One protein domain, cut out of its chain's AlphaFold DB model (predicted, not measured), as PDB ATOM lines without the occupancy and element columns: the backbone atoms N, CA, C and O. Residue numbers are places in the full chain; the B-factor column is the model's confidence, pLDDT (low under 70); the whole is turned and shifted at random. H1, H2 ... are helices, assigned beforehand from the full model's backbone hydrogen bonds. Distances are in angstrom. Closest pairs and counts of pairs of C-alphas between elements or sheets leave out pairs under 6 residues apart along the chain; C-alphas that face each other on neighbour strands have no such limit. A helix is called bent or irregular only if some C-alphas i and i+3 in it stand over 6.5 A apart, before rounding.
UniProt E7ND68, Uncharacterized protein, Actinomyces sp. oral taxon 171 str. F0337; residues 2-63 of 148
ATOM      1  N   LEU A   2      -1.059  31.475 -21.565       47.31
ATOM      2  CA  LEU A   2      -1.170  31.447 -23.027       47.31
ATOM      3  C   LEU A   2      -1.892  30.132 -23.337       47.31
ATOM      4  O   LEU A   2      -1.432  29.080 -22.909       47.31
ATOM      5  N   ALA A   3      -3.073  30.205 -23.957       68.62
ATOM      6  CA  ALA A   3      -3.943  29.048 -24.212       68.62
ATOM      7  C   ALA A   3      -4.295  28.194 -22.965       68.62
ATOM      8  O   ALA A   3      -4.361  26.973 -23.040       68.62
ATOM      9  N   GLY A   4      -4.514  28.825 -21.803       63.88
ATOM     10  CA  GLY A   4      -4.966  28.137 -20.581       63.88
ATOM     11  C   GLY A   4      -3.886  27.375 -19.801       63.88
ATOM     12  O   GLY A   4      -4.158  26.928 -18.691       63.88
ATOM     13  N   ALA A   5      -2.660  27.283 -20.323       59.19
ATOM     14  CA  ALA A   5      -1.511  26.778 -19.579       59.19
ATOM     15  C   ALA A   5      -0.812  27.919 -18.821       59.19
ATOM     16  O   ALA A   5      -0.594  29.017 -19.367       59.19
ATOM     17  N   ASP A   6      -0.445  27.667 -17.561       63.97
ATOM     18  CA  ASP A   6       0.464  28.557 -16.847       63.97
ATOM     19  C   ASP A   6       1.851  28.454 -17.487       63.97
ATOM     20  O   ASP A   6       2.573  27.476 -17.354       63.97
ATOM     21  N   VAL A   7       2.196  29.497 -18.229       68.62
ATOM     22  CA  VAL A   7       3.478  29.663 -18.915       68.62
ATOM     23  C   VAL A   7       4.552  30.255 -17.993       68.62
ATOM     24  O   VAL A   7       5.600  30.681 -18.465       68.62
ATOM     25  N   GLY A   8       4.288  30.359 -16.684       64.44
ATOM     26  CA  GLY A   8       5.248  30.842 -15.687       64.44
ATOM     27  C   GLY A   8       5.375  32.369 -15.607       64.44
ATOM     28  O   GLY A   8       6.097  32.892 -14.760       64.44
ATOM     29  N   PHE A   9       4.633  33.125 -16.426       66.00
ATOM     30  CA  PHE A   9       4.624  34.596 -16.379       66.00
ATOM     31  C   PHE A   9       3.833  35.183 -15.202       66.00
ATOM     32  O   PHE A   9       3.846  36.401 -15.021       66.00
ATOM     33  N   GLY A  10       3.169  34.364 -14.375       68.06
ATOM     34  CA  GLY A  10       2.399  34.840 -13.216       68.06
ATOM     35  C   GLY A  10       3.224  35.677 -12.228       68.06
ATOM     36  O   GLY A  10       2.697  36.582 -11.587       68.06
ATOM     37  N   ARG A  11       4.544  35.450 -12.167       67.25
ATOM     38  CA  ARG A  11       5.486  36.203 -11.318       67.25
ATOM     39  C   ARG A  11       6.204  37.354 -12.029       67.25
ATOM     40  O   ARG A  11       6.993  38.047 -11.396       67.25
ATOM     41  N   ALA A  12       5.927  37.620 -13.307       70.25
ATOM     42  CA  ALA A  12       6.590  38.699 -14.051       70.25
ATOM     43  C   ALA A  12       6.367  40.088 -13.416       70.25
ATOM     44  O   ALA A  12       7.231  40.963 -13.508       70.25
ATOM     45  N   GLY A  13       5.234  40.277 -12.727       69.62
ATOM     46  CA  GLY A  13       4.941  41.494 -11.968       69.62
ATOM     47  C   GLY A  13       5.949  41.775 -10.847       69.62
ATOM     48  O   GLY A  13       6.309  42.931 -10.655       69.62
ATOM     49  N   LEU A  14       6.480  40.744 -10.175       72.06
ATOM     50  CA  LEU A  14       7.454  40.895  -9.079       72.06
ATOM     51  C   LEU A  14       8.771  41.517  -9.557       72.06
ATOM     52  O   LEU A  14       9.349  42.377  -8.889       72.06
ATOM     53  N   TYR A  15       9.225  41.109 -10.742       75.38
ATOM     54  CA  TYR A  15      10.460  41.624 -11.321       75.38
ATOM     55  C   TYR A  15      10.281  43.028 -11.899       75.38
ATOM     56  O   TYR A  15      11.203  43.829 -11.844       75.38
ATOM     57  N   ARG A  16       9.092  43.361 -12.412       75.75
ATOM     58  CA  ARG A  16       8.825  44.677 -13.013       75.75
ATOM     59  C   ARG A  16       8.466  45.754 -11.984       75.75
ATOM     60  O   ARG A  16       8.748  46.923 -12.214       75.75
ATOM     61  N   ALA A  17       7.849  45.367 -10.868       78.69
ATOM     62  CA  ALA A  17       7.404  46.290  -9.822       78.69
ATOM     63  C   ALA A  17       8.519  46.704  -8.846       78.69
ATOM     64  O   ALA A  17       8.316  47.609  -8.041       78.69
ATOM     65  N   SER A  18       9.688  46.059  -8.901       84.62
ATOM     66  CA  SER A  18      10.822  46.363  -8.030       84.62
ATOM     67  C   SER A  18      12.036  46.814  -8.840       84.62
ATOM     68  O   SER A  18      12.389  46.212  -9.854       84.62
ATOM     69  N   ALA A  19      12.726  47.855  -8.362       84.62
ATOM     70  CA  ALA A  19      13.960  48.332  -8.988       84.62
ATOM     71  C   ALA A  19      15.040  47.231  -9.035       84.62
ATOM     72  O   ALA A  19      15.766  47.111 -10.020       84.62
ATOM     73  N   GLY A  20      15.107  46.386  -7.998       87.00
ATOM     74  CA  GLY A  20      16.022  45.244  -7.937       87.00
ATOM     75  C   GLY A  20      15.706  44.163  -8.971       87.00
ATOM     76  O   GLY A  20      16.608  43.714  -9.673       87.00
ATOM     77  N   GLY A  21      14.431  43.787  -9.124       85.19
ATOM     78  CA  GLY A  21      14.009  42.806 -10.124       85.19
ATOM     79  C   GLY A  21      14.243  43.285 -11.556       85.19
ATOM     80  O   GLY A  21      14.738  42.524 -12.385       85.19
ATOM     81  N   PHE A  22      13.974  44.563 -11.825       86.75
ATOM     82  CA  PHE A  22      14.242  45.167 -13.127       86.75
ATOM     83  C   PHE A  22      15.742  45.156 -13.432       86.75
ATOM     84  O   PHE A  22      16.156  44.702 -14.497       86.75
ATOM     85  N   THR A  23      16.561  45.589 -12.468       90.06
ATOM     86  CA  THR A  23      18.024  45.610 -12.605       90.06
ATOM     87  C   THR A  23      18.577  44.210 -12.849       90.06
ATOM     88  O   THR A  23      19.399  44.030 -13.742       90.06
ATOM     89  N   TYR A  24      18.096  43.209 -12.108       85.44
ATOM     90  CA  TYR A  24      18.476  41.810 -12.293       85.44
ATOM     91  C   TYR A  24      18.226  41.327 -13.729       85.44
ATOM     92  O   TYR A  24      19.144  40.810 -14.364       85.44
ATOM     93  N   VAL A  25      17.019  41.552 -14.264       88.94
ATOM     94  CA  VAL A  25      16.673  41.142 -15.636       88.94
ATOM     95  C   VAL A  25      17.542  41.872 -16.659       88.94
ATOM     96  O   VAL A  25      18.104  41.233 -17.543       88.94
ATOM     97  N   VAL A  26      17.717  43.189 -16.519       92.19
ATOM     98  CA  VAL A  26      18.559  43.973 -17.439       92.19
ATOM     99  C   VAL A  26      20.004  43.479 -17.425       92.19
ATOM    100  O   VAL A  26      20.596  43.299 -18.485       92.19
ATOM    101  N   VAL A  27      20.578  43.220 -16.248       92.56
ATOM    102  CA  VAL A  27      21.944  42.693 -16.133       92.56
ATOM    103  C   VAL A  27      22.060  41.325 -16.806       92.56
ATOM    104  O   VAL A  27      23.019  41.099 -17.542       92.56
ATOM    105  N   LEU A  28      21.081  40.434 -16.621       88.88
ATOM    106  CA  LEU A  28      21.068  39.137 -17.300       88.88
ATOM    107  C   LEU A  28      20.991  39.263 -18.824       88.88
ATOM    108  O   LEU A  28      21.700  38.542 -19.526       88.88
ATOM    109  N   GLU A  29      20.169  40.172 -19.342       92.50
ATOM    110  CA  GLU A  29      20.077  40.437 -20.782       92.50
ATOM    111  C   GLU A  29      21.395  40.993 -21.330       92.50
ATOM    112  O   GLU A  29      21.895  40.524 -22.352       92.50
ATOM    113  N   LEU A  30      22.027  41.932 -20.619       91.69
ATOM    114  CA  LEU A  30      23.333  42.465 -21.011       91.69
ATOM    115  C   LEU A  30      24.415  41.381 -21.015       91.69
ATOM    116  O   LEU A  30      25.241  41.350 -21.928       91.69
ATOM    117  N   ILE A  31      24.403  40.474 -20.035       87.75
ATOM    118  CA  ILE A  31      25.321  39.330 -19.993       87.75
ATOM    119  C   ILE A  31      25.061  38.391 -21.178       87.75
ATOM    120  O   ILE A  31      26.018  37.991 -21.839       87.75
ATOM    121  N   GLN A  32      23.801  38.073 -21.489       88.75
ATOM    122  CA  GLN A  32      23.444  37.224 -22.635       88.75
ATOM    123  C   GLN A  32      23.879  37.842 -23.965       88.75
ATOM    124  O   GLN A  32      24.541  37.180 -24.767       88.75
ATOM    125  N   VAL A  33      23.573  39.120 -24.189       88.44
ATOM    126  CA  VAL A  33      23.996  39.850 -25.390       88.44
ATOM    127  C   VAL A  33      25.522  39.921 -25.464       88.44
ATOM    128  O   VAL A  33      26.100  39.664 -26.521       88.44
ATOM    129  N   GLY A  34      26.194  40.198 -24.345       84.94
ATOM    130  CA  GLY A  34      27.653  40.197 -24.257       84.94
ATOM    131  C   GLY A  34      28.264  38.839 -24.609       84.94
ATOM    132  O   GLY A  34      29.217  38.774 -25.385       84.94
ATOM    133  N   ALA A  35      27.682  37.747 -24.109       81.19
ATOM    134  CA  ALA A  35      28.109  36.388 -24.426       81.19
ATOM    135  C   ALA A  35      27.881  36.049 -25.909       81.19
ATOM    136  O   ALA A  35      28.772  35.499 -26.557       81.19
ATOM    137  N   ALA A  36      26.738  36.441 -26.480       81.12
ATOM    138  CA  ALA A  36      26.450  36.256 -27.901       81.12
ATOM    139  C   ALA A  36      27.455  37.010 -28.788       81.12
ATOM    140  O   ALA A  36      27.993  36.450 -29.747       81.12
ATOM    141  N   LEU A  37      27.775  38.258 -28.434       77.19
ATOM    142  CA  LEU A  37      28.810  39.043 -29.108       77.19
ATOM    143  C   LEU A  37      30.196  38.399 -28.963       77.19
ATOM    144  O   LEU A  37      30.956  38.385 -29.932       77.19
ATOM    145  N   ALA A  38      30.514  37.817 -27.804       72.69
ATOM    146  CA  ALA A  38      31.759  37.080 -27.600       72.69
ATOM    147  C   ALA A  38      31.842  35.831 -28.497       72.69
ATOM    148  O   ALA A  38      32.883  35.588 -29.108       72.69
ATOM    149  N   CYS A  39      30.747  35.079 -28.654       73.81
ATOM    150  CA  CYS A  39      30.674  33.968 -29.608       73.81
ATOM    151  C   CYS A  39      30.872  34.444 -31.057       73.81
ATOM    152  O   CYS A  39      31.643  33.843 -31.804       73.81
ATOM    153  N   LEU A  40      30.242  35.556 -31.451       71.75
ATOM    154  CA  LEU A  40      30.430  36.145 -32.783       71.75
ATOM    155  C   LEU A  40      31.873  36.612 -33.015       71.75
ATOM    156  O   LEU A  40      32.414  36.409 -34.104       71.75
ATOM    157  N   ALA A  41      32.508  37.192 -31.995       65.88
ATOM    158  CA  ALA A  41      33.915  37.578 -32.034       65.88
ATOM    159  C   ALA A  41      34.851  36.364 -32.178       65.88
ATOM    160  O   ALA A  41      35.912  36.490 -32.783       65.88
ATOM    161  N   LEU A  42      34.442  35.194 -31.671       64.25
ATOM    162  CA  LEU A  42      35.166  33.929 -31.811       64.25
ATOM    163  C   LEU A  42      35.057  33.335 -33.226       64.25
ATOM    164  O   LEU A  42      36.012  32.734 -33.713       64.25
ATOM    165  N   CYS A  43      33.901  33.485 -33.883       65.25
ATOM    166  CA  CYS A  43      33.637  32.920 -35.213       65.25
ATOM    167  C   CYS A  43      34.094  33.815 -36.377       65.25
ATOM    168  O   CYS A  43      34.346  33.310 -37.470       65.25
ATOM    169  N   ARG A  44      34.164  35.139 -36.186       57.50
ATOM    170  CA  ARG A  44      34.620  36.093 -37.214       57.50
ATOM    171  C   ARG A  44      36.113  36.425 -37.056       57.50
ATOM    172  O   ARG A  44      36.640  36.326 -35.953       57.50
ATOM    173  N   PRO A  45      36.794  36.927 -38.108       53.47
ATOM    174  CA  PRO A  45      38.211  37.339 -38.066       53.47
ATOM    175  C   PRO A  45      38.553  38.464 -37.054       53.47
ATOM    176  O   PRO A  45      39.687  38.933 -36.992       53.47
ATOM    177  N   TRP A  46      37.601  38.879 -36.210       50.94
ATOM    178  CA  TRP A  46      37.834  39.720 -35.033       50.94
ATOM    179  C   TRP A  46      38.804  39.070 -34.030       50.94
ATOM    180  O   TRP A  46      39.441  39.788 -33.262       50.94
ATOM    181  N   GLY A  47      38.967  37.742 -34.076       51.62
ATOM    182  CA  GLY A  47      39.992  36.995 -33.340       51.62
ATOM    183  C   GLY A  47      41.437  37.208 -33.820       51.62
ATOM    184  O   GLY A  47      42.353  36.709 -33.178       51.62
ATOM    185  N   GLU A  48      41.661  37.954 -34.908       53.38
ATOM    186  CA  GLU A  48      43.004  38.339 -35.375       53.38
ATOM    187  C   GLU A  48      43.234  39.853 -35.333       53.38
ATOM    188  O   GLU A  48      44.351  40.288 -35.053       53.38
ATOM    189  N   ARG A  49      42.201  40.676 -35.567       55.12
ATOM    190  CA  ARG A  49      42.276  42.143 -35.451       55.12
ATOM    191  C   ARG A  49      40.978  42.699 -34.881       55.12
ATOM    192  O   ARG A  49      39.930  42.626 -35.521       55.12
ATOM    193  N   LEU A  50      41.064  43.312 -33.702       56.44
ATOM    194  CA  LEU A  50      39.943  44.041 -33.113       56.44
ATOM    195  C   LEU A  50      39.499  45.187 -34.040       56.44
ATOM    196  O   LEU A  50      40.361  45.880 -34.598       56.44
ATOM    197  N   PRO A  51      38.186  45.433 -34.195       59.47
ATOM    198  CA  PRO A  51      37.681  46.524 -35.017       59.47
ATOM    199  C   PRO A  51      38.260  47.850 -34.559       59.47
ATOM    200  O   PRO A  51      38.312  48.153 -33.369       59.47
ATOM    201  N   ARG A  52      38.636  48.679 -35.528       59.91
ATOM    202  CA  ARG A  52      39.268  49.987 -35.307       59.91
ATOM    203  C   ARG A  52      38.370  50.970 -34.539       59.91
ATOM    204  O   ARG A  52      38.866  51.971 -34.049       59.91
ATOM    205  N   TRP A  53      37.070  50.679 -34.450       64.81
ATOM    206  CA  TRP A  53      36.071  51.490 -33.754       64.81
ATOM    207  C   TRP A  53      35.955  51.174 -32.250       64.81
ATOM    208  O   TRP A  53      35.303  51.919 -31.531       64.81
ATOM    209  N   VAL A  54      36.594  50.105 -31.749       59.34
ATOM    210  CA  VAL A  54      36.617  49.806 -30.306       59.34
ATOM    211  C   VAL A  54      37.598  50.760 -29.606       59.34
ATOM    212  O   VAL A  54      38.806  50.664 -29.865       59.34
ATOM    213  N   PRO A  55      37.135  51.649 -28.704       51.88
ATOM    214  CA  PRO A  55      38.014  52.590 -28.016       51.88
ATOM    215  C   PRO A  55      39.034  51.830 -27.152       51.88
ATOM    216  O   PRO A  55      38.665  50.981 -26.346       51.88
ATOM    217  N   GLY A  56      40.328  52.108 -27.332       60.41
ATOM    218  CA  GLY A  56      41.419  51.602 -26.482       60.41
ATOM    219  C   GLY A  56      42.093  50.284 -26.905       60.41
ATOM    220  O   GLY A  56      43.249  50.073 -26.542       60.41
ATOM    221  N   ILE A  57      41.440  49.416 -27.692       58.66
ATOM    222  CA  ILE A  57      41.993  48.088 -28.075       58.66
ATOM    223  C   ILE A  57      41.885  47.798 -29.590       58.66
ATOM    224  O   ILE A  57      42.407  46.794 -30.081       58.66
ATOM    225  N   GLY A  58      41.246  48.687 -30.360       51.31
ATOM    226  CA  GLY A  58      41.098  48.551 -31.810       51.31
ATOM    227  C   GLY A  58      42.441  48.439 -32.543       51.31
ATOM    228  O   GLY A  58      43.351  49.235 -32.332       51.31
ATOM    229  N   GLY A  59      42.573  47.439 -33.420       57.84
ATOM    230  CA  GLY A  59      43.762  47.217 -34.252       57.84
ATOM    231  C   GLY A  59      44.877  46.363 -33.637       57.84
ATOM    232  O   GLY A  59      45.826  46.036 -34.348       57.84
ATOM    233  N   ARG A  60      44.781  45.953 -32.362       57.72
ATOM    234  CA  ARG A  60      45.753  45.019 -31.767       57.72
ATOM    235  C   ARG A  60      45.461  43.576 -32.182       57.72
ATOM    236  O   ARG A  60      44.301  43.166 -32.246       57.72
ATOM    237  N   ALA A  61      46.529  42.820 -32.446       58.72
ATOM    238  CA  ALA A  61      46.439  41.382 -32.660       58.72
ATOM    239  C   ALA A  61      45.918  40.724 -31.380       58.72
ATOM    240  O   ALA A  61      46.510  40.894 -30.310       58.72
ATOM    241  N   VAL A  62      44.791  40.021 -31.471       58.41
ATOM    242  CA  VAL A  62      44.215  39.352 -30.302       58.41
ATOM    243  C   VAL A  62      45.164  38.224 -29.886       58.41
ATOM    244  O   VAL A  62      45.549  37.402 -30.722       58.41
ATOM    245  N   PRO A  63      45.576  38.157 -28.606       62.41
ATOM    246  CA  PRO A  63      46.417  37.074 -28.135       62.41
ATOM    247  C   PRO A  63      45.711  35.741 -28.371       62.41
ATOM    248  O   PRO A  63      44.619  35.509 -27.860       62.41
TER     249      PRO A  63
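This is residues 2 to 63 of the 148 residues of an uncharacterized protein of Actinomyces sp. oral taxon 171 str. F0337 (UniProt E7ND68). One long helix, H2, makes the shaft of the model; at its first end the short helix H1 meets it in an L-shaped corner, and beyond its last end residues 44 to 63 make a looped tail that folds back on itself. Residues 2 to 11, of which 9 to 11 belong to H1, stick out beyond that corner. The printed part has 62 residues, with two named helices, H1 then H2, and no named strand; its class is all helix. The whole is extended, with a radius of gyration of the C-alphas of 18.7 A, and elongated, spanning 53 by 28 by 17 A.

H1 holds residues 9 to 16, from C-alpha 9 at (4.624, 34.596, -16.379), and is 11.4 A long. It is irregular: C-alphas 10 and 13 are 7.2 A apart. H2 holds residues 19 to 43, from C-alpha 19 at (13.960, 48.332, -8.988) to C-alpha 43 at (33.637, 32.920, -35.213), and is 36.2 A long.

A tight link of two residues joins H1 to H2. They touch only at the corner by this link, H2 with residues 21 to 25 alone; the closest C-alphas are those of Tyr 15 and Gly 21, 3.9 A apart. Their lines are about perpendicular, at 80 degrees, the line of H1 being a rough one. In H2 every O i to N i+4 pair is within hydrogen-bond range; in H1 1 of 4 is, beside 4 of 5 O i to N i+3 pairs.

The C-alphas of Gly 4 and Arg 60, the two farthest apart, are 54.6 A apart. Residues 26 to 37 of H2 also stand free. The printed part has no cut. The mean pLDDT of the printed part is 70.5; residues 2 to 11, 13 and 41 to 63 are under 70.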